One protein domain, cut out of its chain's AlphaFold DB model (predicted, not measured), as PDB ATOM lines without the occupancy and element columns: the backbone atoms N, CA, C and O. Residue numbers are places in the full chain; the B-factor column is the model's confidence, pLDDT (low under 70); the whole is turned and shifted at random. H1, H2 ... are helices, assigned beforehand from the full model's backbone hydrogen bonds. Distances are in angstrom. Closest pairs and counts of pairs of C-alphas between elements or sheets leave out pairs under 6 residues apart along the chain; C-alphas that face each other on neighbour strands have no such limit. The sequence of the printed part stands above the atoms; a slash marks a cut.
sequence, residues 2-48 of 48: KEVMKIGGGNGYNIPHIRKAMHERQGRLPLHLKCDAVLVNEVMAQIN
ATOM      1  N   LYS A   2     158.932 154.586 165.611       83.50
ATOM      2  CA  LYS A   2     160.033 154.719 166.597       83.50
ATOM      3  C   LYS A   2     159.697 154.233 168.012       83.50
ATOM      4  O   LYS A   2     160.439 153.441 168.569       83.50
ATOM      5  N   GLU A   3     158.555 154.641 168.559       84.19
ATOM      6  CA  GLU A   3     158.145 154.181 169.897       84.19
ATOM      7  C   GLU A   3     157.816 152.681 169.938       84.19
ATOM      8  O   GLU A   3     158.046 152.038 170.948       84.19
ATOM      9  N   VAL A   4     157.362 152.109 168.819       85.62
ATOM     10  CA  VAL A   4     157.084 150.667 168.671       85.62
ATOM     11  C   VAL A   4     158.374 149.860 168.685       85.62
ATOM     12  O   VAL A   4     158.459 148.832 169.344       85.62
ATOM     13  N   MET A   5     159.386 150.363 167.978       87.62
ATOM     14  CA  MET A   5     160.725 149.781 167.921       87.62
ATOM     15  C   MET A   5     161.366 149.727 169.309       87.62
ATOM     16  O   MET A   5     161.923 148.704 169.680       87.62
ATOM     17  N   LYS A   6     161.211 150.789 170.112       86.06
ATOM     18  CA  LYS A   6     161.734 150.842 171.490       86.06
ATOM     19  C   LYS A   6     161.142 149.785 172.423       86.06
ATOM     20  O   LYS A   6     161.799 149.405 173.381       86.06
ATOM     21  N   ILE A   7     159.909 149.345 172.173       87.50
ATOM     22  CA  ILE A   7     159.221 148.341 173.002       87.50
ATOM     23  C   ILE A   7     159.114 146.976 172.307       87.50
ATOM     24  O   ILE A   7     158.250 146.175 172.661       87.50
ATOM     25  N   GLY A   8     159.946 146.723 171.291       84.94
ATOM     26  CA  GLY A   8     160.040 145.416 170.633       84.94
ATOM     27  C   GLY A   8     158.761 144.973 169.913       84.94
ATOM     28  O   GLY A   8     158.452 143.789 169.892       84.94
ATOM     29  N   GLY A   9     157.974 145.902 169.360       82.12
ATOM     30  CA  GLY A   9     156.752 145.555 168.616       82.12
ATOM     31  C   GLY A   9     155.461 145.535 169.438       82.12
ATOM     32  O   GLY A   9     154.392 145.312 168.871       82.12
ATOM     33  N   GLY A  10     155.522 145.812 170.745       82.81
ATOM     34  CA  GLY A  10     154.337 145.922 171.600       82.81
ATOM     35  C   GLY A  10     153.390 147.079 171.228       82.81
ATOM     36  O   GLY A  10     153.733 147.986 170.472       82.81
ATOM     37  N   ASN A  11     152.182 147.077 171.803       79.94
ATOM     38  CA  ASN A  11     151.163 148.123 171.614       79.94
ATOM     39  C   ASN A  11     151.094 149.157 172.758       79.94
ATOM     40  O   ASN A  11     150.291 150.085 172.697       79.94
ATOM     41  N   GLY A  12     151.958 149.035 173.770       80.06
ATOM     42  CA  GLY A  12     152.011 149.900 174.955       80.06
ATOM     43  C   GLY A  12     152.662 151.270 174.730       80.06
ATOM     44  O   GLY A  12     153.346 151.771 175.616       80.06
ATOM     45  N   TYR A  13     152.501 151.865 173.548       75.62
ATOM     46  CA  TYR A  13     153.098 153.151 173.192       75.62
ATOM     47  C   TYR A  13     152.020 154.213 172.980       75.62
ATOM     48  O   TYR A  13     151.008 153.979 172.320       75.62
ATOM     49  N   ASN A  14     152.251 155.417 173.506       69.50
ATOM     50  CA  ASN A  14     151.375 156.548 173.233       69.50
ATOM     51  C   ASN A  14     151.717 157.103 171.846       69.50
ATOM     52  O   ASN A  14     152.798 157.658 171.644       69.50
ATOM     53  N   ILE A  15     150.827 156.918 170.871       67.56
ATOM     54  CA  ILE A  15     151.001 157.504 169.540       67.56
ATOM     55  C   ILE A  15     150.637 158.983 169.635       67.56
ATOM     56  O   ILE A  15     149.449 159.293 169.752       67.56
ATOM     57  N   PRO A  16     151.590 159.927 169.511       66.44
ATOM     58  CA  PRO A  16     151.210 161.314 169.322       66.44
ATOM     59  C   PRO A  16     150.402 161.407 168.025       66.44
ATOM     60  O   PRO A  16     150.854 160.981 166.958       66.44
ATOM     61  N   HIS A  17     149.181 161.935 168.109       73.69
ATOM     62  CA  HIS A  17     148.326 162.077 166.941       73.69
ATOM     63  C   HIS A  17     148.923 163.126 165.991       73.69
ATOM     64  O   HIS A  17     148.655 164.319 166.092       73.69
ATOM     65  N   ILE A  18     149.699 162.668 165.006       78.44
ATOM     66  CA  ILE A  18     150.365 163.520 164.007       78.44
ATOM     67  C   ILE A  18     149.405 164.121 162.968       78.44
ATOM     68  O   ILE A  18     149.844 164.497 161.895       78.44
ATOM     69  N   ARG A  19     148.086 164.152 163.212       86.38
ATOM     70  CA  ARG A  19     147.071 164.674 162.271       86.38
ATOM     71  C   ARG A  19     147.291 164.218 160.812       86.38
ATOM     72  O   ARG A  19     147.230 165.034 159.894       86.38
ATOM     73  N   LYS A  20     147.541 162.915 160.603       84.50
ATOM     74  CA  LYS A  20     147.945 162.309 159.313       84.50
ATOM     75  C   LYS A  20     147.160 162.858 158.116       84.50
ATOM     76  O   LYS A  20     147.765 163.384 157.191       84.50
ATOM     77  N   ALA A  21     145.828 162.812 158.182       87.50
ATOM     78  CA  ALA A  21     144.948 163.261 157.103       87.50
ATOM     79  C   ALA A  21     145.132 164.748 156.738       87.50
ATOM     80  O   ALA A  21     145.061 165.127 155.571       87.50
ATOM     81  N   MET A  22     145.400 165.605 157.727       92.56
ATOM     82  CA  MET A  22     145.633 167.031 157.497       92.56
ATOM     83  C   MET A  22     146.976 167.267 156.799       92.56
ATOM     84  O   MET A  22     147.027 168.023 155.829       92.56
ATOM     85  N   HIS A  23     148.044 166.606 157.251       89.94
ATOM     86  CA  HIS A  23     149.358 166.743 156.620       89.94
ATOM     87  C   HIS A  23     149.397 166.150 155.214       89.94
ATOM     88  O   HIS A  23     150.023 166.738 154.335       89.94
ATOM     89  N   GLU A  24     148.698 165.041 154.983       92.38
ATOM     90  CA  GLU A  24     148.554 164.426 153.662       92.38
ATOM     91  C   GLU A  24     147.849 165.377 152.688       92.38
ATOM     92  O   GLU A  24     148.391 165.679 151.628       92.38
ATOM     93  N   ARG A  25     146.726 165.983 153.104       93.94
ATOM     94  CA  ARG A  25     146.016 166.993 152.301       93.94
ATOM     95  C   ARG A  25     146.867 168.230 151.988       93.94
ATOM     96  O   ARG A  25     146.659 168.868 150.966       93.94
ATOM     97  N   GLN A  26     147.798 168.592 152.869       95.38
ATOM     98  CA  GLN A  26     148.701 169.733 152.676       95.38
ATOM     99  C   GLN A  26     149.981 169.382 151.900       95.38
ATOM    100  O   GLN A  26     150.804 170.272 151.693       95.38
ATOM    101  N   GLY A  27     150.197 168.113 151.528       93.25
ATOM    102  CA  GLY A  27     151.457 167.660 150.927       93.25
ATOM    103  C   GLY A  27     152.659 167.748 151.878       93.25
ATOM    104  O   GLY A  27     153.801 167.815 151.440       93.25
ATOM    105  N   ARG A  28     152.409 167.792 153.192       91.81
ATOM    106  CA  ARG A  28     153.419 167.956 154.255       91.81
ATOM    107  C   ARG A  28     153.597 166.700 155.100       91.81
ATOM    108  O   ARG A  28     154.253 166.757 156.139       91.81
ATOM    109  N   LEU A  29     152.982 165.584 154.710       89.25
ATOM    110  CA  LEU A  29     153.152 164.323 155.419       89.25
ATOM    111  C   LEU A  29     154.604 163.853 155.238       89.25
ATOM    112  O   LEU A  29     155.023 163.625 154.102       89.25
ATOM    113  N   PRO A  30     155.390 163.722 156.320       86.81
ATOM    114  CA  PRO A  30     156.762 163.266 156.199       86.81
ATOM    115  C   PRO A  30     156.776 161.816 155.719       86.81
ATOM    116  O   PRO A  30     156.185 160.942 156.355       86.81
ATOM    117  N   LEU A  31     157.477 161.567 154.614       85.50
ATOM    118  CA  LEU A  31     157.703 160.210 154.116       85.50
ATOM    119  C   LEU A  31     158.732 159.487 154.985       85.50
ATOM    120  O   LEU A  31     158.551 158.320 155.316       85.50
ATOM    121  N   HIS A  32     159.777 160.202 155.414       84.12
ATOM    122  CA  HIS A  32     160.839 159.677 156.268       84.12
ATOM    123  C   HIS A  32     160.938 160.485 157.566       84.12
ATOM    124  O   HIS A  32     160.799 161.710 157.580       84.12
ATOM    125  N   LEU A  33     161.222 159.796 158.669       81.50
ATOM    126  CA  LEU A  33     161.504 160.402 159.968       81.50
ATOM    127  C   LEU A  33     162.936 160.059 160.363       81.50
ATOM    128  O   LEU A  33     163.362 158.918 160.198       81.50
ATOM    129  N   LYS A  34     163.658 161.017 160.952       85.62
ATOM    130  CA  LYS A  34     164.959 160.721 161.564       85.62
ATOM    131  C   LYS A  34     164.778 159.646 162.637       85.62
ATOM    132  O   LYS A  34     163.936 159.813 163.532       85.62
ATOM    133  N   CYS A  35     165.550 158.573 162.534       86.44
ATOM    134  CA  CYS A  35     165.568 157.443 163.455       86.44
ATOM    135  C   CYS A  35     167.006 157.169 163.893       86.44
ATOM    136  O   CYS A  35     167.938 157.475 163.152       86.44
ATOM    137  N   ASP A  36     167.165 156.628 165.097       91.69
ATOM    138  CA  ASP A  36     168.464 156.218 165.616       91.69
ATOM    139  C   ASP A  36     168.913 154.923 164.922       91.69
ATOM    140  O   ASP A  36     168.137 153.971 164.826       91.69
ATOM    141  N   ALA A  37     170.143 154.902 164.403       92.00
ATOM    142  CA  ALA A  37     170.676 153.761 163.664       92.00
ATOM    143  C   ALA A  37     170.934 152.536 164.558       92.00
ATOM    144  O   ALA A  37     170.764 151.410 164.098       92.00
ATOM    145  N   VAL A  38     171.297 152.746 165.827       93.75
ATOM    146  CA  VAL A  38     171.503 151.668 166.804       93.75
ATOM    147  C   VAL A  38     170.175 150.965 167.058       93.75
ATOM    148  O   VAL A  38     170.085 149.757 166.863       93.75
ATOM    149  N   LEU A  39     169.119 151.736 167.337       90.81
ATOM    150  CA  LEU A  39     167.769 151.199 167.547       90.81
ATOM    151  C   LEU A  39     167.260 150.412 166.328       90.81
ATOM    152  O   LEU A  39     166.586 149.395 166.472       90.81
ATOM    153  N   VAL A  40     167.549 150.887 165.112       90.81
ATOM    154  CA  VAL A  40     167.176 150.167 163.884       90.81
ATOM    155  C   VAL A  40     167.891 148.820 163.812       90.81
ATOM    156  O   VAL A  40     167.235 147.810 163.579       90.81
ATOM    157  N   ASN A  41     169.203 148.794 164.039       92.88
ATOM    158  CA  ASN A  41     169.991 147.564 163.974       92.88
ATOM    159  C   ASN A  41     169.573 146.551 165.051       92.88
ATOM    160  O   ASN A  41     169.450 145.367 164.748       92.88
ATOM    161  N   GLU A  42     169.301 147.011 166.274       92.12
ATOM    162  CA  GLU A  42     168.802 146.174 167.372       92.12
ATOM    163  C   GLU A  42     167.481 145.490 167.015       92.12
ATOM    164  O   GLU A  42     167.336 144.285 167.201       92.12
ATOM    165  N   VAL A  43     166.527 146.240 166.454       90.12
ATOM    166  CA  VAL A  43     165.231 145.682 166.044       90.12
ATOM    167  C   VAL A  43     165.384 144.730 164.861       90.12
ATOM    168  O   VAL A  43     164.762 143.672 164.852       90.12
ATOM    169  N   MET A  44     166.224 145.059 163.877       91.31
ATOM    170  CA  MET A  44     166.476 144.167 162.740       91.31
ATOM    171  C   MET A  44     167.097 142.835 163.179       91.31
ATOM    172  O   MET A  44     166.769 141.798 162.611       91.31
ATOM    173  N   ALA A  45     167.938 142.842 164.217       91.88
ATOM    174  CA  ALA A  45     168.514 141.628 164.787       91.88
ATOM    175  C   ALA A  45     167.495 140.740 165.527       91.88
ATOM    176  O   ALA A  45     167.771 139.567 165.731       91.88
ATOM    177  N   GLN A  46     166.334 141.271 165.931       86.69
ATOM    178  CA  GLN A  46     165.260 140.497 166.576       86.69
ATOM    179  C   GLN A  46     164.302 139.836 165.573       86.69
ATOM    180  O   GLN A  46     163.502 138.987 165.959       86.69
ATOM    181  N   ILE A  47     164.331 140.271 164.308       82.62
ATOM    182  CA  ILE A  47     163.444 139.789 163.237       82.62
ATOM    183  C   ILE A  47     164.131 138.700 162.386       82.62
ATOM    184  O   ILE A  47     163.436 137.931 161.722       82.62
ATOM    185  N   ASN A  48     165.467 138.628 162.421       58.50
ATOM    186  CA  ASN A  48     166.292 137.604 161.762       58.50
ATOM    187  C   ASN A  48     166.573 136.411 162.679       58.50
ATOM    188  O   ASN A  48     166.718 135.297 162.130       58.50
TER     189      ASN A  48
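AT A GLANCE: This is residues 2 to 48 of the 48 residues of an uncharacterized protein of Arundo donax (UniProt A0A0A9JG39). The printed part is an open, elongated loop of chain: the short helix H1 and the longer H3 meet at one end, the small helix H2 sits alone at the other, and two long links run between the ends as the sides of a loose frame. Residues 22 to 27, of which 22 to 25 belong to H2, stick out at the far end. There are 47 residues, with three named helices in the order H1, H2, H3 and no named strand; the class is all helix, though under half of the residues, 22 of 47, are in named elements. The whole is loose, with a radius of gyration of the C-alphas of 13.3 A and spans of 37 by 22 by 16 A.

IN THESE COORDINATES: H1 is residues 2 to 6, beginning at C-alpha 2 at (160.033, 154.719, 166.597), and is 6.5 A long from first to last C-alpha. H2 is residues 20 to 25, 8.7 A long, with C-alpha 20 at (147.945, 162.309, 159.313). H3, the longest helix, is residues 37 to 47, 15.7 A long, and ends at C-alpha 47 at (163.444, 139.789, 163.237).

HOW THE PARTS SIT: H1 and H3 touch, with 4 pairs of C-alphas within 8 A; the closest C-alphas are those of Met 5 and Val 43, 6.4 A apart. Their centres are 10.5 A apart. H2 touches no helix: H1 and H2 are apart, and H2 and H3 are apart. In H1, H2 and H3, every O i to N i+4 pair is within hydrogen-bond range.

THE WHOLE: The two C-alphas farthest apart are those of Gln 26 and Asn 48, at 37.7 A. The printed part has no cut. Both links are long, 13 residues from H1 to H2 and 11 from H2 to H3. The mean pLDDT of the printed part is 85.3; residues 14 to 16 and residue 48 are under 70.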